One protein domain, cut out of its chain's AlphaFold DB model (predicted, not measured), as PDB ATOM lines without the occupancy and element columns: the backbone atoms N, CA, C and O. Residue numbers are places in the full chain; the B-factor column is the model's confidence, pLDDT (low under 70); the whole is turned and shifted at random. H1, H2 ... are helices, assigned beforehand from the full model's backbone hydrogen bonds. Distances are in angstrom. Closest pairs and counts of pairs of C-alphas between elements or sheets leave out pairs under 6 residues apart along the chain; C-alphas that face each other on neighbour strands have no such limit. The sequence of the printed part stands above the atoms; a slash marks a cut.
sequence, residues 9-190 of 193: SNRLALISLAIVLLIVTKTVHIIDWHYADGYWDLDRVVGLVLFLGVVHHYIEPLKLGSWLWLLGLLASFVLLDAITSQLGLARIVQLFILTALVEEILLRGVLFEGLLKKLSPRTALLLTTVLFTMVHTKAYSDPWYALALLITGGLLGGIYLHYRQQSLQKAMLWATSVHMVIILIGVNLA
ATOM      1  N   SER A   9     105.991  90.320  94.781       63.03
ATOM      2  CA  SER A   9     106.003  88.874  95.041       63.03
ATOM      3  C   SER A   9     107.117  88.455  96.007       63.03
ATOM      4  O   SER A   9     106.872  87.692  96.938       63.03
ATOM      5  N   ASN A  10     108.316  89.024  95.857       67.44
ATOM      6  CA  ASN A  10     109.469  88.692  96.697       67.44
ATOM      7  C   ASN A  10     109.274  89.191  98.136       67.44
ATOM      8  O   ASN A  10     109.713  88.547  99.082       67.44
ATOM      9  N   ARG A  11     108.556  90.308  98.318       64.69
ATOM     10  CA  ARG A  11     108.255  90.859  99.649       64.69
ATOM     11  C   ARG A  11     107.302  89.980 100.456       64.69
ATOM     12  O   ARG A  11     107.510  89.811 101.650       64.69
ATOM     13  N   LEU A  12     106.284  89.404  99.814       67.62
ATOM     14  CA  LEU A  12     105.355  88.474 100.468       67.62
ATOM     15  C   LEU A  12     106.061  87.188 100.901       67.62
ATOM     16  O   LEU A  12     105.938  86.805 102.058       67.62
ATOM     17  N   ALA A  13     106.857  86.585 100.013       69.56
ATOM     18  CA  ALA A  13     107.633  85.388 100.334       69.56
ATOM     19  C   ALA A  13     108.582  85.610 101.526       69.56
ATOM     20  O   ALA A  13     108.705  84.744 102.385       69.56
ATOM     21  N   LEU A  14     109.201  86.790 101.618       64.56
ATOM     22  CA  LEU A  14     110.093  87.147 102.724       64.56
ATOM     23  C   LEU A  14     109.355  87.388 104.045       64.56
ATOM     24  O   LEU A  14     109.838  86.957 105.085       64.56
ATOM     25  N   ILE A  15     108.187  88.040 104.022       66.56
ATOM     26  CA  ILE A  15     107.349  88.189 105.225       66.56
ATOM     27  C   ILE A  15     106.895  86.810 105.710       66.56
ATOM     28  O   ILE A  15     106.982  86.520 106.899       66.56
ATOM     29  N   SER A  16     106.463  85.941 104.793       70.12
ATOM     30  CA  SER A  16     106.112  84.558 105.116       70.12
ATOM     31  C   SER A  16     107.301  83.799 105.704       70.12
ATOM     32  O   SER A  16     107.150  83.167 106.744       70.12
ATOM     33  N   LEU A  17     108.491  83.915 105.105       72.19
ATOM     34  CA  LEU A  17     109.715  83.308 105.627       72.19
ATOM     35  C   LEU A  17     110.073  83.842 107.018       72.19
ATOM     36  O   LEU A  17     110.435  83.060 107.886       72.19
ATOM     37  N   ALA A  18     109.939  85.147 107.257       65.88
ATOM     38  CA  ALA A  18     110.204  85.754 108.555       65.88
ATOM     39  C   ALA A  18     109.235  85.275 109.642       65.88
ATOM     40  O   ALA A  18     109.660  85.002 110.760       65.88
ATOM     41  N   ILE A  19     107.946  85.141 109.318       69.38
ATOM     42  CA  ILE A  19     106.945  84.580 110.236       69.38
ATOM     43  C   ILE A  19     107.273  83.116 110.538       69.38
ATOM     44  O   ILE A  19     107.230  82.708 111.695       69.38
ATOM     45  N   VAL A  20     107.638  82.333 109.517       73.12
ATOM     46  CA  VAL A  20     108.055  80.937 109.700       73.12
ATOM     47  C   VAL A  20     109.306  80.856 110.570       73.12
ATOM     48  O   VAL A  20     109.317  80.078 111.513       73.12
ATOM     49  N   LEU A  21     110.322  81.682 110.312       66.25
ATOM     50  CA  LEU A  21     111.538  81.735 111.122       66.25
ATOM     51  C   LEU A  21     111.230  82.126 112.565       66.25
ATOM     52  O   LEU A  21     111.725  81.457 113.459       66.25
ATOM     53  N   LEU A  22     110.371  83.124 112.804       66.31
ATOM     54  CA  LEU A  22     109.930  83.482 114.155       66.31
ATOM     55  C   LEU A  22     109.306  82.277 114.863       66.31
ATOM     56  O   LEU A  22     109.702  81.954 115.979       66.31
ATOM     57  N   ILE A  23     108.347  81.613 114.210       68.06
ATOM     58  CA  ILE A  23     107.676  80.437 114.767       68.06
ATOM     59  C   ILE A  23     108.712  79.358 115.077       68.06
ATOM     60  O   ILE A  23     108.768  78.904 116.210       68.06
ATOM     61  N   VAL A  24     109.575  79.016 114.120       66.94
ATOM     62  CA  VAL A  24     110.622  78.001 114.284       66.94
ATOM     63  C   VAL A  24     111.570  78.362 115.428       66.94
ATOM     64  O   VAL A  24     111.804  77.524 116.284       66.94
ATOM     65  N   THR A  25     112.049  79.605 115.522       61.59
ATOM     66  CA  THR A  25     112.926  80.047 116.627       61.59
ATOM     67  C   THR A  25     112.235  80.053 117.991       61.59
ATOM     68  O   THR A  25     112.903  80.058 119.019       61.59
ATOM     69  N   LYS A  26     110.896  80.080 118.020       63.28
ATOM     70  CA  LYS A  26     110.105  80.065 119.254       63.28
ATOM     71  C   LYS A  26     109.672  78.654 119.656       63.28
ATOM     72  O   LYS A  26     109.462  78.414 120.841       63.28
ATOM     73  N   THR A  27     109.514  77.742 118.697       62.16
ATOM     74  CA  THR A  27     108.972  76.392 118.925       62.16
ATOM     75  C   THR A  27     110.000  75.277 118.806       62.16
ATOM     76  O   THR A  27     109.788  74.208 119.373       62.16
ATOM     77  N   VAL A  28     111.091  75.495 118.073       62.53
ATOM     78  CA  VAL A  28     112.133  74.499 117.837       62.53
ATOM     79  C   VAL A  28     113.387  74.942 118.573       62.53
ATOM     80  O   VAL A  28     114.059  75.882 118.159       62.53
ATOM     81  N   HIS A  29     113.717  74.236 119.651       59.03
ATOM     82  CA  HIS A  29     115.028  74.333 120.282       59.03
ATOM     83  C   HIS A  29     116.046  73.670 119.346       59.03
ATOM     84  O   HIS A  29     116.113  72.446 119.252       59.03
ATOM     85  N   ILE A  30     116.760  74.472 118.546       55.59
ATOM     86  CA  ILE A  30     117.714  73.953 117.545       55.59
ATOM     87  C   ILE A  30     119.088  73.712 118.180       55.59
ATOM     88  O   ILE A  30     119.806  72.801 117.768       55.59
ATOM     89  N   ILE A  31     119.473  74.526 119.170       55.22
ATOM     90  CA  ILE A  31     120.781  74.450 119.825       55.22
ATOM     91  C   ILE A  31     120.578  74.460 121.341       55.22
ATOM     92  O   ILE A  31     120.541  75.518 121.964       55.22
ATOM     93  N   ASP A  32     120.507  73.273 121.941       52.09
ATOM     94  CA  ASP A  32     120.557  73.113 123.396       52.09
ATOM     95  C   ASP A  32     122.006  73.251 123.883       52.09
ATOM     96  O   ASP A  32     122.692  72.271 124.182       52.09
ATOM     97  N   TRP A  33     122.517  74.483 123.951       48.19
ATOM     98  CA  TRP A  33     123.829  74.725 124.550       48.19
ATOM     99  C   TRP A  33     123.698  74.759 126.075       48.19
ATOM    100  O   TRP A  33     123.520  75.807 126.690       48.19
ATOM    101  N   HIS A  34     123.780  73.591 126.709       46.03
ATOM    102  CA  HIS A  34     123.829  73.489 128.166       46.03
ATOM    103  C   HIS A  34     125.235  73.849 128.664       46.03
ATOM    104  O   HIS A  34     126.105  72.990 128.787       46.03
ATOM    105  N   TYR A  35     125.482  75.134 128.928       44.09
ATOM    106  CA  TYR A  35     126.606  75.541 129.773       44.09
ATOM    107  C   TYR A  35     126.135  75.565 131.229       44.09
ATOM    108  O   TYR A  35     125.038  76.045 131.506       44.09
ATOM    109  N   ALA A  36     126.966  75.056 132.140       42.81
ATOM    110  CA  ALA A  36     126.610  74.678 133.513       42.81
ATOM    111  C   ALA A  36     125.869  75.742 134.357       42.81
ATOM    112  O   ALA A  36     125.176  75.358 135.288       42.81
ATOM    113  N   ASP A  37     125.925  77.031 133.996       46.62
ATOM    114  CA  ASP A  37     125.227  78.132 134.689       46.62
ATOM    115  C   ASP A  37     124.553  79.134 133.714       46.62
ATOM    116  O   ASP A  37     124.275  80.296 134.040       46.62
ATOM    117  N   GLY A  38     124.320  78.735 132.459       46.28
ATOM    118  CA  GLY A  38     124.085  79.663 131.350       46.28
ATOM    119  C   GLY A  38     123.069  79.210 130.312       46.28
ATOM    120  O   GLY A  38     123.488  78.821 129.229       46.28
ATOM    121  N   TYR A  39     121.763  79.335 130.578       48.22
ATOM    122  CA  TYR A  39     120.748  79.257 129.516       48.22
ATOM    123  C   TYR A  39     120.800  80.549 128.688       48.22
ATOM    124  O   TYR A  39     120.261  81.585 129.085       48.22
ATOM    125  N   TRP A  40     121.520  80.507 127.571       50.22
ATOM    126  CA  TRP A  40     121.487  81.548 126.552       50.22
ATOM    127  C   TRP A  40     120.619  81.037 125.404       50.22
ATOM    128  O   TRP A  40     121.028  80.110 124.710       50.22
ATOM    129  N   ASP A  41     119.465  81.670 125.171       60.59
ATOM    130  CA  ASP A  41     118.681  81.536 123.928       60.59
ATOM    131  C   ASP A  41     119.455  82.199 122.761       60.59
ATOM    132  O   ASP A  41     119.054  83.212 122.171       60.59
ATOM    133  N   LEU A  42     120.660  81.697 122.481       57.38
ATOM    134  CA  LEU A  42     121.543  82.206 121.435       57.38
ATOM    135  C   LEU A  42     120.884  82.050 120.060       57.38
ATOM    136  O   LEU A  42     121.047  82.901 119.191       57.38
ATOM    137  N   ASP A  43     120.092  80.999 119.891       57.28
ATOM    138  CA  ASP A  43     119.210  80.754 118.757       57.28
ATOM    139  C   ASP A  43     118.189  81.884 118.549       57.28
ATOM    140  O   ASP A  43     118.022  82.349 117.419       57.28
ATOM    141  N   ARG A  44     117.582  82.418 119.617       61.81
ATOM    142  CA  ARG A  44     116.663  83.568 119.525       61.81
ATOM    143  C   ARG A  44     117.394  84.870 119.228       61.81
ATOM    144  O   ARG A  44     116.902  85.672 118.436       61.81
ATOM    145  N   VAL A  45     118.580  85.083 119.805       62.25
ATOM    146  CA  VAL A  45     119.421  86.259 119.506       62.25
ATOM    147  C   VAL A  45     119.886  86.235 118.047       62.25
ATOM    148  O   VAL A  45     119.766  87.236 117.344       62.25
ATOM    149  N   VAL A  46     120.382  85.095 117.561       63.44
ATOM    150  CA  VAL A  46     120.815  84.914 116.168       63.44
ATOM    151  C   VAL A  46     119.626  85.043 115.220       63.44
ATOM    152  O   VAL A  46     119.711  85.778 114.235       63.44
ATOM    153  N   GLY A  47     118.498  84.404 115.543       62.44
ATOM    154  CA  GLY A  47     117.245  84.535 114.805       62.44
ATOM    155  C   GLY A  47     116.796  85.990 114.693       62.44
ATOM    156  O   GLY A  47     116.477  86.453 113.598       62.44
ATOM    157  N   LEU A  48     116.871  86.745 115.792       64.69
ATOM    158  CA  LEU A  48     116.574  88.174 115.824       64.69
ATOM    159  C   LEU A  48     117.534  88.988 114.956       64.69
ATOM    160  O   LEU A  48     117.081  89.819 114.177       64.69
ATOM    161  N   VAL A  49     118.847  88.781 115.066       65.75
ATOM    162  CA  VAL A  49     119.838  89.542 114.288       65.75
ATOM    163  C   VAL A  49     119.661  89.296 112.790       65.75
ATOM    164  O   VAL A  49     119.616  90.253 112.012       65.75
ATOM    165  N   LEU A  50     119.501  88.033 112.383       64.50
ATOM    166  CA  LEU A  50     119.231  87.670 110.990       64.50
ATOM    167  C   LEU A  50     117.925  88.300 110.506       64.50
ATOM    168  O   LEU A  50     117.877  88.890 109.426       64.50
ATOM    169  N   PHE A  51     116.884  88.238 111.334       66.06
ATOM    170  CA  PHE A  51     115.599  88.842 111.031       66.06
ATOM    171  C   PHE A  51     115.698  90.368 110.864       66.06
ATOM    172  O   PHE A  51     115.249  90.901 109.849       66.06
ATOM    173  N   LEU A  52     116.337  91.081 111.796       63.09
ATOM    174  CA  LEU A  52     116.540  92.531 111.710       63.09
ATOM    175  C   LEU A  52     117.342  92.921 110.466       63.09
ATOM    176  O   LEU A  52     117.030  93.933 109.835       63.09
ATOM    177  N   GLY A  53     118.320  92.100 110.071       65.00
ATOM    178  CA  GLY A  53     119.048  92.255 108.811       65.00
ATOM    179  C   GLY A  53     118.124  92.195 107.590       65.00
ATOM    180  O   GLY A  53     118.190  93.069 106.722       65.00
ATOM    181  N   VAL A  54     117.206  91.223 107.550       61.16
ATOM    182  CA  VAL A  54     116.197  91.098 106.483       61.16
ATOM    183  C   VAL A  54     115.249  92.305 106.475       61.16
ATOM    184  O   VAL A  54     114.994  92.883 105.416       61.16
ATOM    185  N   VAL A  55     114.763  92.751 107.635       59.75
ATOM    186  CA  VAL A  55     113.874  93.925 107.727       59.75
ATOM    187  C   VAL A  55     114.554  95.193 107.232       59.75
ATOM    188  O   VAL A  55     113.984  95.904 106.399       59.75
ATOM    189  N   HIS A  56     115.771  95.459 107.720       65.38
ATOM    190  CA  HIS A  56     116.560  96.631 107.346       65.38
ATOM    191  C   HIS A  56     116.797  96.698 105.838       65.38
ATOM    192  O   HIS A  56     116.724  97.774 105.244       65.38
ATOM    193  N   HIS A  57     117.081  95.553 105.219       64.25
ATOM    194  CA  HIS A  57     117.409  95.503 103.804       64.25
ATOM    195  C   HIS A  57     116.171  95.619 102.897       64.25
ATOM    196  O   HIS A  57     116.257  96.240 101.837       64.25
ATOM    197  N   TYR A  58     115.019  95.051 103.283       54.72
ATOM    198  CA  TYR A  58     113.906  94.819 102.344       54.72
ATOM    199  C   TYR A  58     112.605  95.596 102.610       54.72
ATOM    200  O   TYR A  58     111.767  95.674 101.705       54.72
ATOM    201  N   ILE A  59     112.387  96.150 103.808       55.53
ATOM    202  CA  ILE A  59     111.092  96.765 104.170       55.53
ATOM    203  C   ILE A  59     111.182  98.284 104.173       55.53
ATOM    204  O   ILE A  59     110.479  98.944 103.408       55.53
ATOM    205  N   GLU A  60     112.074  98.822 104.990       56.22
ATOM    206  CA  GLU A  60     112.506 100.213 104.985       56.22
ATOM    207  C   GLU A  60     113.938 100.241 105.521       56.22
ATOM    208  O   GLU A  60     114.242  99.471 106.438       56.22
ATOM    209  N   PRO A  61     114.814 101.124 105.001       55.22
ATOM    210  CA  PRO A  61     116.122 101.330 105.593       55.22
ATOM    211  C   PRO A  61     115.909 101.848 107.011       55.22
ATOM    212  O   PRO A  61     115.656 103.034 107.239       55.22
ATOM    213  N   LEU A  62     115.974 100.927 107.970       56.19
ATOM    214  CA  LEU A  62     115.919 101.249 109.381       56.19
ATOM    215  C   LEU A  62     116.997 102.304 109.639       56.19
ATOM    216  O   LEU A  62     118.182 102.045 109.428       56.19
ATOM    217  N   LYS A  63     116.597 103.517 110.037       57.81
ATOM    218  CA  LYS A  63     117.560 104.574 110.357       57.81
ATOM    219  C   LYS A  63     118.394 104.077 111.530       57.81
ATOM    220  O   LYS A  63     117.882 104.003 112.640       57.81
ATOM    221  N   LEU A  64     119.658 103.736 111.286       51.41
ATOM    222  CA  LEU A  64     120.553 103.111 112.266       51.41
ATOM    223  C   LEU A  64     120.614 103.897 113.593       51.41
ATOM    224  O   LEU A  64     120.613 103.309 114.669       51.41
ATOM    225  N   GLY A  65     120.536 105.233 113.529       54.03
ATOM    226  CA  GLY A  65     120.464 106.104 114.712       54.03
ATOM    227  C   GLY A  65     119.225 105.891 115.594       54.03
ATOM    228  O   GLY A  65     119.287 106.093 116.801       54.03
ATOM    229  N   SER A  66     118.116 105.410 115.028       55.97
ATOM    230  CA  SER A  66     116.912 105.008 115.767       55.97
ATOM    231  C   SER A  66     117.052 103.653 116.468       55.97
ATOM    232  O   SER A  66     116.118 103.258 117.150       55.97
ATOM    233  N   TRP A  67     118.181 102.960 116.314       59.75
ATOM    234  CA  TRP A  67     118.472 101.683 116.973       59.75
ATOM    235  C   TRP A  67     119.622 101.779 117.959       59.75
ATOM    236  O   TRP A  67     119.718 100.937 118.838       59.75
ATOM    237  N   LEU A  68     120.452 102.821 117.879       60.22
ATOM    238  CA  LEU A  68     121.546 103.033 118.826       60.22
ATOM    239  C   LEU A  68     121.056 103.173 120.270       60.22
ATOM    240  O   LEU A  68     121.723 102.687 121.172       60.22
ATOM    241  N   TRP A  69     119.881 103.767 120.503       64.44
ATOM    242  CA  TRP A  69     119.303 103.807 121.852       64.44
ATOM    243  C   TRP A  69     118.813 102.430 122.306       64.44
ATOM    244  O   TRP A  69     118.895 102.111 123.483       64.44
ATOM    245  N   LEU A  70     118.347 101.603 121.372       61.09
ATOM    246  CA  LEU A  70     117.801 100.275 121.626       61.09
ATOM    247  C   LEU A  70     118.918  99.255 121.884       61.09
ATOM    248  O   LEU A  70     118.868  98.510 122.855       61.09
ATOM    249  N   LEU A  71     119.975  99.308 121.073       61.50
ATOM    250  CA  LEU A  71     121.239  98.606 121.280       61.50
ATOM    251  C   LEU A  71     121.965  99.117 122.526       61.50
ATOM    252  O   LEU A  71     122.549  98.318 123.240       61.50
ATOM    253  N   GLY A  72     121.903 100.420 122.812       65.50
ATOM    254  CA  GLY A  72     122.444 101.014 124.034       65.50
ATOM    255  C   GLY A  72     121.708 100.530 125.280       65.50
ATOM    256  O   GLY A  72     122.350 100.144 126.252       65.50
ATOM    257  N   LEU A  73     120.375 100.458 125.225       65.31
ATOM    258  CA  LEU A  73     119.552  99.869 126.277       65.31
ATOM    259  C   LEU A  73     119.927  98.392 126.471       65.31
ATOM    260  O   LEU A  73     120.264  97.988 127.582       65.31
ATOM    261  N   LEU A  74     119.972  97.609 125.389       63.38
ATOM    262  CA  LEU A  74     120.343  96.193 125.429       63.38
ATOM    263  C   LEU A  74     121.752  95.981 126.006       63.38
ATOM    264  O   LEU A  74     121.935  95.180 126.916       63.38
ATOM    265  N   ALA A  75     122.735  96.741 125.518       60.47
ATOM    266  CA  ALA A  75     124.119  96.689 125.971       60.47
ATOM    267  C   ALA A  75     124.253  97.115 127.435       60.47
ATOM    268  O   ALA A  75     125.038  96.515 128.159       60.47
ATOM    269  N   SER A  76     123.473  98.101 127.895       60.56
ATOM    270  CA  SER A  76     123.475  98.522 129.299       60.56
ATOM    271  C   SER A  76     122.943  97.435 130.235       60.56
ATOM    272  O   SER A  76     123.515  97.241 131.302       60.56
ATOM    273  N   PHE A  77     121.930  96.669 129.818       60.22
ATOM    274  CA  PHE A  77     121.431  95.525 130.585       60.22
ATOM    275  C   PHE A  77     122.399  94.337 130.561       60.22
ATOM    276  O   PHE A  77     122.624  93.737 131.606       60.22
ATOM    277  N   VAL A  78     123.033  94.050 129.418       58.25
ATOM    278  CA  VAL A  78     124.101  93.036 129.308       58.25
ATOM    279  C   VAL A  78     125.298  93.397 130.192       58.25
ATOM    280  O   VAL A  78     125.830  92.546 130.898       58.25
ATOM    281  N   LEU A  79     125.720  94.665 130.181       60.38
ATOM    282  CA  LEU A  79     126.784  95.168 131.052       60.38
ATOM    283  C   LEU A  79     126.373  95.096 132.525       60.38
ATOM    284  O   LEU A  79     127.186  94.705 133.355       60.38
ATOM    285  N   LEU A  80     125.122  95.424 132.860       56.34
ATOM    286  CA  LEU A  80     124.602  95.311 134.222       56.34
ATOM    287  C   LEU A  80     124.607  93.852 134.713       56.34
ATOM    288  O   LEU A  80     125.020  93.603 135.842       56.34
ATOM    289  N   ASP A  81     124.213  92.889 133.878       55.00
ATOM    290  CA  ASP A  81     124.288  91.450 134.180       55.00
ATOM    291  C   ASP A  81     125.745  90.999 134.391       55.00
ATOM    292  O   ASP A  81     126.086  90.430 135.431       55.00
ATOM    293  N   ALA A  82     126.637  91.370 133.464       55.41
ATOM    294  CA  ALA A  82     128.060  91.032 133.519       55.41
ATOM    295  C   ALA A  82     128.778  91.604 134.755       55.41
ATOM    296  O   ALA A  82     129.683  90.966 135.288       55.41
ATOM    297  N   ILE A  83     128.379  92.794 135.219       58.53
ATOM    298  CA  ILE A  83     128.975  93.448 136.393       58.53
ATOM    299  C   ILE A  83     128.358  92.927 137.698       58.53
ATOM    300  O   ILE A  83     129.043  92.878 138.719       58.53
ATOM    301  N   THR A  84     127.082  92.532 137.702       56.91
ATOM    302  CA  THR A  84     126.403  92.123 138.944       56.91
ATOM    303  C   THR A  84     126.605  90.654 139.304       56.91
ATOM    304  O   THR A  84     126.473  90.331 140.479       56.91
ATOM    305  N   SER A  85     126.996  89.783 138.362       52.22
ATOM    306  CA  SER A  85     127.458  88.383 138.548       52.22
ATOM    307  C   SER A  85     126.612  87.444 139.442       52.22
ATOM    308  O   SER A  85     126.999  86.300 139.660       52.22
ATOM    309  N   GLN A  86     125.447  87.882 139.939       51.97
ATOM    310  CA  GLN A  86     124.626  87.163 140.926       51.97
ATOM    311  C   GLN A  86     123.109  87.239 140.685       51.97
ATOM    312  O   GLN A  86     122.340  86.642 141.435       51.97
ATOM    313  N   LEU A  87     122.625  87.957 139.669       49.09
ATOM    314  CA  LEU A  87     121.194  88.249 139.546       49.09
ATOM    315  C   LEU A  87     120.563  87.508 138.369       49.09
ATOM    316  O   LEU A  87     120.422  88.057 137.283       49.09
ATOM    317  N   GLY A  88     120.042  86.303 138.625       60.38
ATOM    318  CA  GLY A  88     119.135  85.620 137.688       60.38
ATOM    319  C   GLY A  88     117.972  86.514 137.218       60.38
ATOM    320  O   GLY A  88     117.488  86.372 136.102       60.38
ATOM    321  N   LEU A  89     117.592  87.512 138.023       58.28
ATOM    322  CA  LEU A  89     116.578  88.514 137.695       58.28
ATOM    323  C   LEU A  89     117.002  89.466 136.555       58.28
ATOM    324  O   LEU A  89     116.157  89.828 135.740       58.28
ATOM    325  N   ALA A  90     118.287  89.828 136.439       59.25
ATOM    326  CA  ALA A  90     118.797  90.662 135.343       59.25
ATOM    327  C   ALA A  90     118.752  89.908 134.004       59.25
ATOM    328  O   ALA A  90     118.237  90.436 133.015       59.25
ATOM    329  N   ARG A  91     119.172  88.637 134.000       60.94
ATOM    330  CA  ARG A  91     119.065  87.746 132.835       60.94
ATOM    331  C   ARG A  91     117.612  87.512 132.399       60.94
ATOM    332  O   ARG A  91     117.315  87.561 131.207       60.94
ATOM    333  N   ILE A  92     116.693  87.311 133.345       61.44
ATOM    334  CA  ILE A  92     115.252  87.162 133.070       61.44
ATOM    335  C   ILE A  92     114.687  88.434 132.421       61.44
ATOM    336  O   ILE A  92     114.014  88.374 131.392       61.44
ATOM    337  N   VAL A  93     115.010  89.603 132.979       64.75
ATOM    338  CA  VAL A  93     114.601  90.897 132.417       64.75
ATOM    339  C   VAL A  93     115.173  91.090 131.010       64.75
ATOM    340  O   VAL A  93     114.448  91.529 130.119       64.75
ATOM    341  N   GLN A  94     116.427  90.700 130.767       65.56
ATOM    342  CA  GLN A  94     117.050  90.780 129.447       65.56
ATOM    343  C   GLN A  94     116.332  89.908 128.404       65.56
ATOM    344  O   GLN A  94     116.059  90.386 127.301       65.56
ATOM    345  N   LEU A  95     115.987  88.661 128.742       65.81
ATOM    346  CA  LEU A  95     115.252  87.764 127.841       65.81
ATOM    347  C   LEU A  95     113.851  88.298 127.522       65.81
ATOM    348  O   LEU A  95     113.419  88.239 126.369       65.81
ATOM    349  N   PHE A  96     113.159  88.883 128.502       68.75
ATOM    350  CA  PHE A  96     111.841  89.477 128.278       68.75
ATOM    351  C   PHE A  96     111.885  90.765 127.467       68.75
ATOM    352  O   PHE A  96     111.037  90.952 126.595       68.75
ATOM    353  N   ILE A  97     112.884  91.622 127.693       71.81
ATOM    354  CA  ILE A  97     113.122  92.802 126.853       71.81
ATOM    355  C   ILE A  97     113.339  92.365 125.411       71.81
ATOM    356  O   ILE A  97     112.695  92.897 124.508       71.81
ATOM    357  N   LEU A  98     114.234  91.396 125.205       72.88
ATOM    358  CA  LEU A  98     114.558  90.916 123.873       72.88
ATOM    359  C   LEU A  98     113.304  90.353 123.202       72.88
ATOM    360  O   LEU A  98     112.967  90.788 122.110       72.88
ATOM    361  N   THR A  99     112.573  89.474 123.890       76.94
ATOM    362  CA  THR A  99     111.346  88.849 123.376       76.94
ATOM    363  C   THR A  99     110.288  89.888 123.006       76.94
ATOM    364  O   THR A  99     109.834  89.907 121.863       76.94
ATOM    365  N   ALA A 100     109.946  90.801 123.921       84.00
ATOM    366  CA  ALA A 100     108.960  91.853 123.668       84.00
ATOM    367  C   ALA A 100     109.356  92.707 122.460       84.00
ATOM    368  O   ALA A 100     108.549  92.967 121.570       84.00
ATOM    369  N   LEU A 101     110.622  93.114 122.408       79.94
ATOM    370  CA  LEU A 101     111.154  93.922 121.327       79.94
ATOM    371  C   LEU A 101     111.067  93.199 119.978       79.94
ATOM    372  O   LEU A 101     110.580  93.778 119.009       79.94
ATOM    373  N   VAL A 102     111.534  91.948 119.911       76.62
ATOM    374  CA  VAL A 102     111.484  91.111 118.703       76.62
ATOM    375  C   VAL A 102     110.055  91.051 118.176       76.62
ATOM    376  O   VAL A 102     109.801  91.370 117.011       76.62
ATOM    377  N   GLU A 103     109.121  90.673 119.048       84.75
ATOM    378  CA  GLU A 103     107.719  90.477 118.701       84.75
ATOM    379  C   GLU A 103     107.060  91.778 118.238       84.75
ATOM    380  O   GLU A 103     106.315  91.777 117.255       84.75
ATOM    381  N   GLU A 104     107.367  92.907 118.876       88.44
ATOM    382  CA  GLU A 104     106.845  94.207 118.467       88.44
ATOM    383  C   GLU A 104     107.397  94.667 117.111       88.44
ATOM    384  O   GLU A 104     106.630  95.110 116.252       88.44
ATOM    385  N   ILE A 105     108.695  94.505 116.852       79.94
ATOM    386  CA  ILE A 105     109.289  94.875 115.559       79.94
ATOM    387  C   ILE A 105     108.689  94.036 114.430       79.94
ATOM    388  O   ILE A 105     108.315  94.572 113.385       79.94
ATOM    389  N   LEU A 106     108.568  92.726 114.646       76.44
ATOM    390  CA  LEU A 106     107.986  91.788 113.691       76.44
ATOM    391  C   LEU A 106     106.525  92.089 113.412       76.44
ATOM    392  O   LEU A 106     106.114  92.301 112.269       76.44
ATOM    393  N   LEU A 107     105.717  92.072 114.463       85.81
ATOM    394  CA  LEU A 107     104.281  92.080 114.291       85.81
ATOM    395  C   LEU A 107     103.781  93.474 113.959       85.81
ATOM    396  O   LEU A 107     102.866  93.578 113.151       85.81
ATOM    397  N   ARG A 108     104.367  94.537 114.524       89.12
ATOM    398  CA  ARG A 108     103.876  95.913 114.347       89.12
ATOM    399  C   ARG A 108     104.727  96.671 113.338       89.12
ATOM    400  O   ARG A 108     104.187  97.190 112.364       89.12
ATOM    401  N   GLY A 109     106.046  96.670 113.518       80.12
ATOM    402  CA  GLY A 109     106.961  97.386 112.625       80.12
ATOM    403  C   GLY A 109     106.963  96.850 111.190       80.12
ATOM    404  O   GLY A 109     107.064  97.621 110.238       80.12
ATOM    405  N   VAL A 110     106.816  95.534 111.021       78.31
ATOM    406  CA  VAL A 110     106.893  94.867 109.715       78.31
ATOM    407  C   VAL A 110     105.529  94.439 109.208       78.31
ATOM    408  O   VAL A 110     105.070  94.923 108.171       78.31
ATOM    409  N   LEU A 111     104.882  93.515 109.915       79.25
ATOM    410  CA  LEU A 111     103.659  92.893 109.432       79.25
ATOM    411  C   LEU A 111     102.499  93.891 109.427       79.25
ATOM    412  O   LEU A 111     101.846  94.053 108.397       79.25
ATOM    413  N   PHE A 112     102.261  94.596 110.535       87.94
ATOM    414  CA  PHE A 112     101.169  95.566 110.638       87.94
ATOM    415  C   PHE A 112     101.349  96.714 109.637       87.94
ATOM    416  O   PHE A 112     100.432  96.975 108.862       87.94
ATOM    417  N   GLU A 113     102.524  97.351 109.553       85.38
ATOM    418  CA  GLU A 113     102.769  98.382 108.526       85.38
ATOM    419  C   GLU A 113     102.633  97.835 107.096       85.38
ATOM    420  O   GLU A 113     102.109  98.516 106.212       85.38
ATOM    421  N   GLY A 114     103.035  96.584 106.854       79.06
ATOM    422  CA  GLY A 114     102.794  95.897 105.587       79.06
ATOM    423  C   GLY A 114     101.304  95.750 105.260       79.06
ATOM    424  O   GLY A 114     100.892  96.006 104.125       79.06
ATOM    425  N   LEU A 115     100.487  95.386 106.251       83.12
ATOM    426  CA  LEU A 115      99.036  95.247 106.117       83.12
ATOM    427  C   LEU A 115      98.338  96.603 105.958       83.12
ATOM    428  O   LEU A 115      97.443  96.718 105.126       83.12
ATOM    429  N   LEU A 116      98.771  97.648 106.671       88.19
ATOM    430  CA  LEU A 116      98.205  99.005 106.582       88.19
ATOM    431  C   LEU A 116      98.349  99.638 105.195       88.19
ATOM    432  O   LEU A 116      97.565 100.510 104.836       88.19
ATOM    433  N   LYS A 117      99.311  99.179 104.385       84.94
ATOM    434  CA  LYS A 117      99.451  99.604 102.982       84.94
ATOM    435  C   LYS A 117      98.323  99.091 102.080       84.94
ATOM    436  O   LYS A 117      98.181  99.586 100.967       84.94
ATOM    437  N   LYS A 118      97.571  98.073 102.512       86.12
ATOM    438  CA  LYS A 118      96.560  97.378 101.692       86.12
ATOM    439  C   LYS A 118      95.191  97.255 102.359       86.12
ATOM    440  O   LYS A 118      94.202  97.063 101.663       86.12
ATOM    441  N   LEU A 119      95.134  97.318 103.685       92.25
ATOM    442  CA  LEU A 119      93.948  97.051 104.493       92.25
ATOM    443  C   LEU A 119      93.622  98.246 105.389       92.25
ATOM    444  O   LEU A 119      94.485  99.063 105.709       92.25
ATOM    445  N   SER A 120      92.372  98.321 105.851       96.31
ATOM    446  CA  SER A 120      91.975  99.332 106.833       96.31
ATOM    447  C   SER A 120      92.655  99.093 108.192       96.31
ATOM    448  O   SER A 120      92.911  97.937 108.549       96.31
ATOM    449  N   PRO A 121      92.883 100.143 109.011       96.31
ATOM    450  CA  PRO A 121      93.528  99.999 110.318       96.31
ATOM    451  C   PRO A 121      92.860  98.979 111.239       96.31
ATOM    452  O   PRO A 121      93.547  98.222 111.917       96.31
ATOM    453  N   ARG A 122      91.523  98.906 111.214       96.81
ATOM    454  CA  ARG A 122      90.751  97.934 112.001       96.81
ATOM    455  C   ARG A 122      91.012  96.495 111.553       96.81
ATOM    456  O   ARG A 122      91.185  95.620 112.392       96.81
ATOM    457  N   THR A 123      91.081  96.262 110.244       94.81
ATOM    458  CA  THR A 123      91.332  94.923 109.686       94.81
ATOM    459  C   THR A 123      92.763  94.479 109.969       94.81
ATOM    460  O   THR A 123      92.987  93.352 110.395       94.81
ATOM    461  N   ALA A 124      93.737  95.375 109.788       93.62
ATOM    462  CA  ALA A 124      95.133  95.091 110.095       93.62
ATOM    463  C   ALA A 124      95.349  94.827 111.601       93.62
ATOM    464  O   ALA A 124      96.056  93.884 111.955       93.62
ATOM    465  N   LEU A 125      94.677  95.582 112.481       97.19
ATOM    466  CA  LEU A 125      94.682  95.334 113.926       97.19
ATOM    467  C   LEU A 125      94.126  93.950 114.268       97.19
ATOM    468  O   LEU A 125      94.755  93.199 115.009       97.19
ATOM    469  N   LEU A 126      92.963  93.601 113.713       96.94
ATOM    470  CA  LEU A 126      92.326  92.312 113.965       96.94
ATOM    471  C   LEU A 126      93.232  91.153 113.527       96.94
ATOM    472  O   LEU A 126      93.488  90.241 114.309       96.94
ATOM    473  N   LEU A 127      93.765  91.215 112.302       91.62
ATOM    474  CA  LEU A 127      94.624  90.162 111.757       91.62
ATOM    475  C   LEU A 127      95.913  89.989 112.563       91.62
ATOM    476  O   LEU A 127      96.290  88.867 112.882       91.62
ATOM    477  N   THR A 128      96.582  91.086 112.921       91.69
ATOM    478  CA  THR A 128      97.825  91.017 113.706       91.69
ATOM    479  C   THR A 128      97.585  90.544 115.136       91.69
ATOM    480  O   THR A 128      98.421  89.826 115.674       91.69
ATOM    481  N   THR A 129      96.429  90.856 115.728       96.56
ATOM    482  CA  THR A 129      96.020  90.350 117.049       96.56
ATOM    483  C   THR A 129      95.778  88.840 117.034       96.56
ATOM    484  O   THR A 129      96.252  88.117 117.915       96.56
ATOM    485  N   VAL A 130      95.078  88.344 116.008       94.62
ATOM    486  CA  VAL A 130      94.859  86.903 115.825       94.62
ATOM    487  C   VAL A 130      96.191  86.192 115.598       94.62
ATOM    488  O   VAL A 130      96.471  85.204 116.269       94.62
ATOM    489  N   LEU A 131      97.049  86.724 114.723       88.31
ATOM    490  CA  LEU A 131      98.370  86.145 114.466       88.31
ATOM    491  C   LEU A 131      99.258  86.144 115.712       88.31
ATOM    492  O   LEU A 131      99.884  85.127 115.987       88.31
ATOM    493  N   PHE A 132      99.265  87.228 116.497       92.94
ATOM    494  CA  PHE A 132      99.962  87.279 117.784       92.94
ATOM    495  C   PHE A 132      99.519  86.134 118.697       92.94
ATOM    496  O   PHE A 132     100.356  85.446 119.262       92.94
ATOM    497  N   THR A 133      98.218  85.863 118.786       92.88
ATOM    498  CA  THR A 133      97.706  84.751 119.601       92.88
ATOM    499  C   THR A 133      98.128  83.394 119.037       92.88
ATOM    500  O   THR A 133      98.587  82.532 119.779       92.88
ATOM    501  N   MET A 134      98.026  83.207 117.718       87.31
ATOM    502  CA  MET A 134      98.335  81.931 117.062       87.31
ATOM    503  C   MET A 134      99.813  81.536 117.154       87.31
ATOM    504  O   MET A 134     100.115  80.352 117.167       87.31
ATOM    505  N   VAL A 135     100.751  82.481 117.237       82.94
ATOM    506  CA  VAL A 135     102.181  82.133 117.379       82.94
ATOM    507  C   VAL A 135     102.566  81.682 118.797       82.94
ATOM    508  O   VAL A 135     103.722  81.340 119.037       82.94
ATOM    509  N   HIS A 136     101.624  81.669 119.743       86.44
ATOM    510  CA  HIS A 136     101.841  81.198 121.109       86.44
ATOM    511  C   HIS A 136     101.187  79.830 121.311       86.44
ATOM    512  O   HIS A 136      99.981  79.721 121.503       86.44
ATOM    513  N   THR A 137     101.992  78.770 121.324       82.25
ATOM    514  CA  THR A 137     101.513  77.375 121.338       82.25
ATOM    515  C   THR A 137     100.620  77.029 122.532       82.25
ATOM    516  O   THR A 137      99.641  76.302 122.366       82.25
ATOM    517  N   LYS A 138     100.877  77.599 123.718       85.81
ATOM    518  CA  LYS A 138     100.025  77.417 124.910       85.81
ATOM    519  C   LYS A 138      98.578  77.889 124.687       85.81
ATOM    520  O   LYS A 138      97.671  77.369 125.331       85.81
ATOM    521  N   ALA A 139      98.333  78.803 123.742       88.19
ATOM    522  CA  ALA A 139      96.984  79.256 123.391       88.19
ATOM    523  C   ALA A 139      96.090  78.123 122.856       88.19
ATOM    524  O   ALA A 139      94.869  78.214 122.936       88.19
ATOM    525  N   TYR A 140      96.676  77.045 122.324       88.19
ATOM    526  CA  TYR A 140      95.914  75.902 121.815       88.19
ATOM    527  C   TYR A 140      95.427  74.959 122.921       88.19
ATOM    528  O   TYR A 140      94.444  74.250 122.723       88.19
ATOM    529  N   SER A 141      96.102  74.948 124.072       91.69
ATOM    530  CA  SER A 141      95.771  74.093 125.218       91.69
ATOM    531  C   SER A 141      95.072  74.839 126.356       91.69
ATOM    532  O   SER A 141      94.398  74.209 127.166       91.69
ATOM    533  N   ASP A 142      95.229  76.162 126.435       92.38
ATOM    534  CA  ASP A 142      94.689  77.008 127.501       92.38
ATOM    535  C   ASP A 142      93.874  78.176 126.903       92.38
ATOM    536  O   ASP A 142      94.446  79.185 126.469       92.38
ATOM    537  N   PRO A 143      92.530  78.069 126.873       93.75
ATOM    538  CA  PRO A 143      91.658  79.107 126.324       93.75
ATOM    539  C   PRO A 143      91.743  80.446 127.062       93.75
ATOM    540  O   PRO A 143      91.540  81.495 126.448       93.75
ATOM    541  N   TRP A 144      92.049  80.441 128.365       92.44
ATOM    542  CA  TRP A 144      92.189  81.680 129.131       92.44
ATOM    543  C   TRP A 144      93.484  82.396 128.787       92.44
ATOM    544  O   TRP A 144      93.482  83.616 128.615       92.44
ATOM    545  N   TYR A 145      94.560  81.639 128.586       90.94
ATOM    546  CA  TYR A 145      95.796  82.180 128.040       90.94
ATOM    547  C   TYR A 145      95.598  82.731 126.619       90.94
ATOM    548  O   TYR A 145      96.041  83.840 126.323       90.94
ATOM    549  N   ALA A 146      94.855  82.027 125.756       93.94
ATOM    550  CA  ALA A 146      94.513  82.518 124.419       93.94
ATOM    551  C   ALA A 146      93.718  83.833 124.458       93.94
ATOM    552  O   ALA A 146      94.017  84.768 123.714       93.94
ATOM    553  N   LEU A 147      92.728  83.938 125.352       96.12
ATOM    554  CA  LEU A 147      91.961  85.168 125.542       96.12
ATOM    555  C   LEU A 147      92.852  86.316 126.042       96.12
ATOM    556  O   LEU A 147      92.759  87.431 125.527       96.12
ATOM    557  N   ALA A 148      93.745  86.048 126.998       93.62
ATOM    558  CA  ALA A 148      94.708  87.032 127.485       93.62
ATOM    559  C   ALA A 148      95.641  87.527 126.367       93.62
ATOM    560  O   ALA A 148      95.918  88.726 126.284       93.62
ATOM    561  N   LEU A 149      96.071  86.639 125.466       95.00
ATOM    562  CA  LEU A 149      96.867  86.996 124.290       95.00
ATOM    563  C   LEU A 149      96.076  87.812 123.264       95.00
ATOM    564  O   LEU A 149      96.622  88.773 122.728       95.00
ATOM    565  N   LEU A 150      94.799  87.501 123.022       97.06
ATOM    566  CA  LEU A 150      93.941  88.306 122.143       97.06
ATOM    567  C   LEU A 150      93.772  89.730 122.688       97.06
ATOM    568  O   LEU A 150      93.919  90.701 121.945       97.06
ATOM    569  N   ILE A 151      93.510  89.867 123.992       97.69
ATOM    570  CA  ILE A 151      93.389  91.174 124.652       97.69
ATOM    571  C   ILE A 151      94.719  91.930 124.572       97.69
ATOM    572  O   ILE A 151      94.743  93.090 124.158       97.69
ATOM    573  N   THR A 152      95.828  91.264 124.900       95.81
ATOM    574  CA  THR A 152      97.184  91.825 124.816       95.81
ATOM    575  C   THR A 152      97.517  92.280 123.396       95.81
ATOM    576  O   THR A 152      97.924  93.422 123.188       95.81
ATOM    577  N   GLY A 153      97.289  91.431 122.395       97.19
ATOM    578  CA  GLY A 153      97.555  91.728 120.990       97.19
ATOM    579  C   GLY A 153      96.781  92.954 120.505       97.19
ATOM    580  O   GLY A 153      97.375  93.848 119.891       97.19
ATOM    581  N   GLY A 154      95.495  93.035 120.865       98.06
ATOM    582  CA  GLY A 154      94.627  94.168 120.557       98.06
ATOM    583  C   GLY A 154      95.054  95.456 121.261       98.06
ATOM    584  O   GLY A 154      95.126  96.504 120.619       98.06
ATOM    585  N   LEU A 155      95.397  95.384 122.551       98.00
ATOM    586  CA  LEU A 155      95.900  96.516 123.333       98.00
ATOM    587  C   LEU A 155      97.187  97.083 122.723       98.00
ATOM    588  O   LEU A 155      97.265  98.276 122.434       98.00
ATOM    589  N   LEU A 156      98.177  96.224 122.476       97.50
ATOM    590  CA  LEU A 156      99.466  96.612 121.904       97.50
ATOM    591  C   LEU A 156      99.308  97.185 120.492       97.50
ATOM    592  O   LEU A 156      99.885  98.224 120.170       97.50
ATOM    593  N   GLY A 157      98.472  96.563 119.656       97.06
ATOM    594  CA  GLY A 157      98.156  97.087 118.331       97.06
ATOM    595  C   GLY A 157      97.407  98.426 118.377       97.06
ATOM    596  O   GLY A 157      97.655  99.301 117.546       97.06
ATOM    597  N   GLY A 158      96.536  98.632 119.367       97.94
ATOM    598  CA  GLY A 158      95.850  99.903 119.609       97.94
ATOM    599  C   GLY A 158      96.807 101.018 120.041       97.94
ATOM    600  O   GLY A 158      96.780 102.105 119.461       97.94
ATOM    601  N   ILE A 159      97.699 100.734 120.996       96.56
ATOM    602  CA  ILE A 159      98.776 101.642 121.430       96.56
ATOM    603  C   ILE A 159      99.641 102.032 120.232       96.56
ATOM    604  O   ILE A 159      99.893 103.216 119.996       96.56
ATOM    605  N   TYR A 160     100.034 101.046 119.426       95.75
ATOM    606  CA  TYR A 160     100.794 101.278 118.208       95.75
ATOM    607  C   TYR A 160     100.062 102.225 117.242       95.75
ATOM    608  O   TYR A 160     100.624 103.238 116.820       95.75
ATOM    609  N   LEU A 161      98.785 101.959 116.933       96.69
ATOM    610  CA  LEU A 161      97.970 102.807 116.054       96.69
ATOM    611  C   LEU A 161      97.792 104.240 116.575       96.69
ATOM    612  O   LEU A 161      97.696 105.172 115.770       96.69
ATOM    613  N   HIS A 162      97.743 104.421 117.893       96.69
ATOM    614  CA  HIS A 162      97.641 105.736 118.511       96.69
ATOM    615  C   HIS A 162      98.935 106.543 118.322       96.69
ATOM    616  O   HIS A 162      98.914 107.650 117.783       96.69
ATOM    617  N   TYR A 163     100.081 105.974 118.701       92.12
ATOM    618  CA  TYR A 163     101.358 106.692 118.689       92.12
ATOM    619  C   TYR A 163     102.019 106.772 117.305       92.12
ATOM    620  O   TYR A 163     102.819 107.685 117.073       92.12
ATOM    621  N   ARG A 164     101.663 105.895 116.353       89.06
ATOM    622  CA  ARG A 164     102.219 105.941 114.984       89.06
ATOM    623  C   ARG A 164     101.864 107.217 114.231       89.06
ATOM    624  O   ARG A 164     102.605 107.604 113.338       89.06
ATOM    625  N   GLN A 165     100.774 107.887 114.616       90.75
ATOM    626  CA  GLN A 165     100.390 109.184 114.049       90.75
ATOM    627  C   GLN A 165     101.447 110.267 114.323       90.75
ATOM    628  O   GLN A 165     101.524 111.249 113.595       90.75
ATOM    629  N   GLN A 166     102.268 110.090 115.366       89.62
ATOM    630  CA  GLN A 166     103.361 111.001 115.705       89.62
ATOM    631  C   GLN A 166     104.677 110.565 115.054       89.62
ATOM    632  O   GLN A 166     105.386 111.375 114.468       89.62
ATOM    633  N   SER A 167     105.037 109.288 115.217       83.94
ATOM    634  CA  SER A 167     106.210 108.672 114.590       83.94
ATOM    635  C   SER A 167     106.186 107.159 114.806       83.94
ATOM    636  O   SER A 167     105.738 106.695 115.858       83.94
ATOM    637  N   LEU A 168     106.761 106.402 113.872       80.94
ATOM    638  CA  LEU A 168     106.924 104.951 114.009       80.94
ATOM    639  C   LEU A 168     107.789 104.583 115.225       80.94
ATOM    640  O   LEU A 168     107.483 103.634 115.939       80.94
ATOM    641  N   GLN A 169     108.829 105.370 115.515       78.88
ATOM    642  CA  GLN A 169     109.735 105.119 116.639       78.88
ATOM    643  C   GLN A 169     109.012 105.214 117.982       78.88
ATOM    644  O   GLN A 169     109.132 104.310 118.805       78.88
ATOM    645  N   LYS A 170     108.226 106.280 118.199       82.44
ATOM    646  CA  LYS A 170     107.427 106.422 119.426       82.44
ATOM    647  C   LYS A 170     106.407 105.301 119.559       82.44
ATOM    648  O   LYS A 170     106.246 104.772 120.651       82.44
ATOM    649  N   ALA A 171     105.749 104.928 118.460       88.19
ATOM    650  CA  ALA A 171     104.807 103.817 118.466       88.19
ATOM    651  C   ALA A 171     105.471 102.522 118.925       88.19
ATOM    652  O   ALA A 171     104.913 101.813 119.762       88.19
ATOM    653  N   MET A 172     106.686 102.261 118.438       85.19
ATOM    654  CA  MET A 172     107.400 101.048 118.800       85.19
ATOM    655  C   MET A 172     107.964 101.043 120.202       85.19
ATOM    656  O   MET A 172     107.855 100.025 120.884       85.19
ATOM    657  N   LEU A 173     108.483 102.178 120.660       82.31
ATOM    658  CA  LEU A 173     108.908 102.331 122.042       82.31
ATOM    659  C   LEU A 173     107.744 102.047 123.002       82.31
ATOM    660  O   LEU A 173     107.897 101.240 123.916       82.31
ATOM    661  N   TRP A 174     106.576 102.655 122.772       87.75
ATOM    662  CA  TRP A 174     105.416 102.489 123.651       87.75
ATOM    663  C   TRP A 174     104.858 101.069 123.630       87.75
ATOM    664  O   TRP A 174     104.626 100.503 124.696       87.75
ATOM    665  N   ALA A 175     104.686 100.477 122.445       91.38
ATOM    666  CA  ALA A 175     104.218  99.100 122.334       91.38
ATOM    667  C   ALA A 175     105.184  98.128 123.034       91.38
ATOM    668  O   ALA A 175     104.748  97.332 123.857       91.38
ATOM    669  N   THR A 176     106.496  98.265 122.806       85.19
ATOM    670  CA  THR A 176     107.512  97.406 123.441       85.19
ATOM    671  C   THR A 176     107.514  97.573 124.957       85.19
ATOM    672  O   THR A 176     107.496  96.586 125.684       85.19
ATOM    673  N   SER A 177     107.469  98.815 125.446       84.69
ATOM    674  CA  SER A 177     107.469  99.110 126.886       84.69
ATOM    675  C   SER A 177     106.260  98.494 127.590       84.69
ATOM    676  O   SER A 177     106.403  97.864 128.635       84.69
ATOM    677  N   VAL A 178     105.065  98.637 127.010       88.88
ATOM    678  CA  VAL A 178     103.846  98.052 127.581       88.88
ATOM    679  C   VAL A 178     103.874  96.530 127.488       88.88
ATOM    680  O   VAL A 178     103.501  95.859 128.447       88.88
ATOM    681  N   HIS A 179     104.368  95.975 126.383       92.00
ATOM    682  CA  HIS A 179     104.501  94.533 126.226       92.00
ATOM    683  C   HIS A 179     105.436  93.936 127.286       92.00
ATOM    684  O   HIS A 179     105.078  92.954 127.931       92.00
ATOM    685  N   MET A 180     106.572  94.580 127.563       84.31
ATOM    686  CA  MET A 180     107.468  94.178 128.650       84.31
ATOM    687  C   MET A 180     106.752  94.141 130.005       84.31
ATOM    688  O   MET A 180     106.875  93.161 130.734       84.31
ATOM    689  N   VAL A 181     105.976  95.178 130.337       82.88
ATOM    690  CA  VAL A 181     105.208  95.221 131.594       82.88
ATOM    691  C   VAL A 181     104.198  94.073 131.661       82.88
ATOM    692  O   VAL A 181     104.096  93.417 132.694       82.88
ATOM    693  N   ILE A 182     103.490  93.790 130.565       86.06
ATOM    694  CA  ILE A 182     102.525  92.682 130.491       86.06
ATOM    695  C   ILE A 182     103.216  91.337 130.721       86.06
ATOM    696  O   ILE A 182     102.710  90.523 131.491       86.06
ATOM    697  N   ILE A 183     104.377  91.110 130.102       81.38
ATOM    698  CA  ILE A 183     105.152  89.883 130.302       81.38
ATOM    699  C   ILE A 183     105.585  89.755 131.768       81.38
ATOM    700  O   ILE A 183     105.372  88.707 132.369       81.38
ATOM    701  N   LEU A 184     106.122  90.821 132.373       76.12
ATOM    702  CA  LEU A 184     106.546  90.815 133.778       76.12
ATOM    703  C   LEU A 184     105.382  90.512 134.736       76.12
ATOM    704  O   LEU A 184     105.545  89.728 135.670       76.12
ATOM    705  N   ILE A 185     104.201  91.084 134.483       77.75
ATOM    706  CA  ILE A 185     102.978  90.766 135.232       77.75
ATOM    707  C   ILE A 185     102.593  89.297 135.016       77.75
ATOM    708  O   ILE A 185     102.325  88.585 135.980       77.75
ATOM    709  N   GLY A 186     102.598  88.823 133.770       76.06
ATOM    710  CA  GLY A 186     102.257  87.444 133.428       76.06
ATOM    711  C   GLY A 186     103.159  86.415 134.111       76.06
ATOM    712  O   GLY A 186     102.667  85.387 134.569       76.06
ATOM    713  N   VAL A 187     104.452  86.707 134.236       69.19
ATOM    714  CA  VAL A 187     105.425  85.873 134.957       69.19
ATOM    715  C   VAL A 187     105.160  85.896 136.456       69.19
ATOM    716  O   VAL A 187     105.120  84.844 137.088       69.19
ATOM    717  N   ASN A 188     104.922  87.078 137.032       69.31
ATOM    718  CA  ASN A 188     104.617  87.213 138.458       69.31
ATOM    719  C   ASN A 188     103.341  86.452 138.859       69.31
ATOM    720  O   ASN A 188     103.263  85.913 139.959       69.31
ATOM    721  N   LEU A 189     102.377  86.359 137.943       73.75
ATOM    722  CA  LEU A 189     101.133  85.610 138.115       73.75
ATOM    723  C   LEU A 189     101.228  84.136 137.670       73.75
ATOM    724  O   LEU A 189     100.210  83.449 137.656       73.75
ATOM    725  N   ALA A 190     102.413  83.648 137.280       73.75
ATOM    726  CA  ALA A 190     102.647  82.300 136.743       73.75
ATOM    727  C   ALA A 190     101.784  81.930 135.511       73.75
ATOM    728  O   ALA A 190     101.559  80.755 135.213       73.75
TER     729      ALA A 190
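Overview. This is residues 9 to 190 of the 193 residues of an uncharacterized protein of Thiosulfativibrio zosterae (UniProt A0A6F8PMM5). A long helix, H4, runs through the middle of a six-helix bundle of H1, H2, H4, H5, H7 and H8, with H8 crossing it, H5 packed on its last part, and H7 packed on H5 and H8. H3 folds back on the first part of H4, the hairpin of H1 and H2 lies near H4, and short H6 makes a corner before H7. The 182 printed residues, with eight named helices, H1 to H8 in order, and no named strand, are all helix in class and compact, with a radius of gyration of the C-alphas of 16.5 A and spans of 49 by 41 by 31 A.

Arrangement. H4, residues 88 to 116, touches H8, residues 168 to 188, with residues 96 to 109 alone, opposite ways at a steep tilt of 45 degrees; the closest C-alphas, of Leu 101 and Thr 176, are 5.5 A apart. H7, residues 143 to 163, and H8 form a hairpin at a shallow tilt of 26 degrees, their closest C-alphas, of Tyr 163 and Ala 171, 4.5 A apart. H5, residues 121 to 134, touches H7, the closest C-alphas being those of Thr 129 and Gly 153, 4.4 A. H1, residues 9 to 27, and H2, residues 42 to 58, form a hairpin; H2 is close to H4 but not clearly touching, the closest C-alphas being those of Leu 48 and Val 102, 6.5 A. In H1, H2, H5, H7 and H8 every O i to N i+4 pair is within hydrogen-bond range; H4 has 21 of 25.

Along the chain. H4 is 39.8 A long, from C-alpha 88 at (119.135, 85.620, 137.688). H3, residues 65 to 84, with 14 of 16 such pairs, is 28.6 A; H6, residues 137 to 140, touches H7 only at the corner.

Size, cuts and confidence. The printed part has no cut; the link H1 to H2 is long, and 87 residues, among them 21 to 96, are under pLDDT 70.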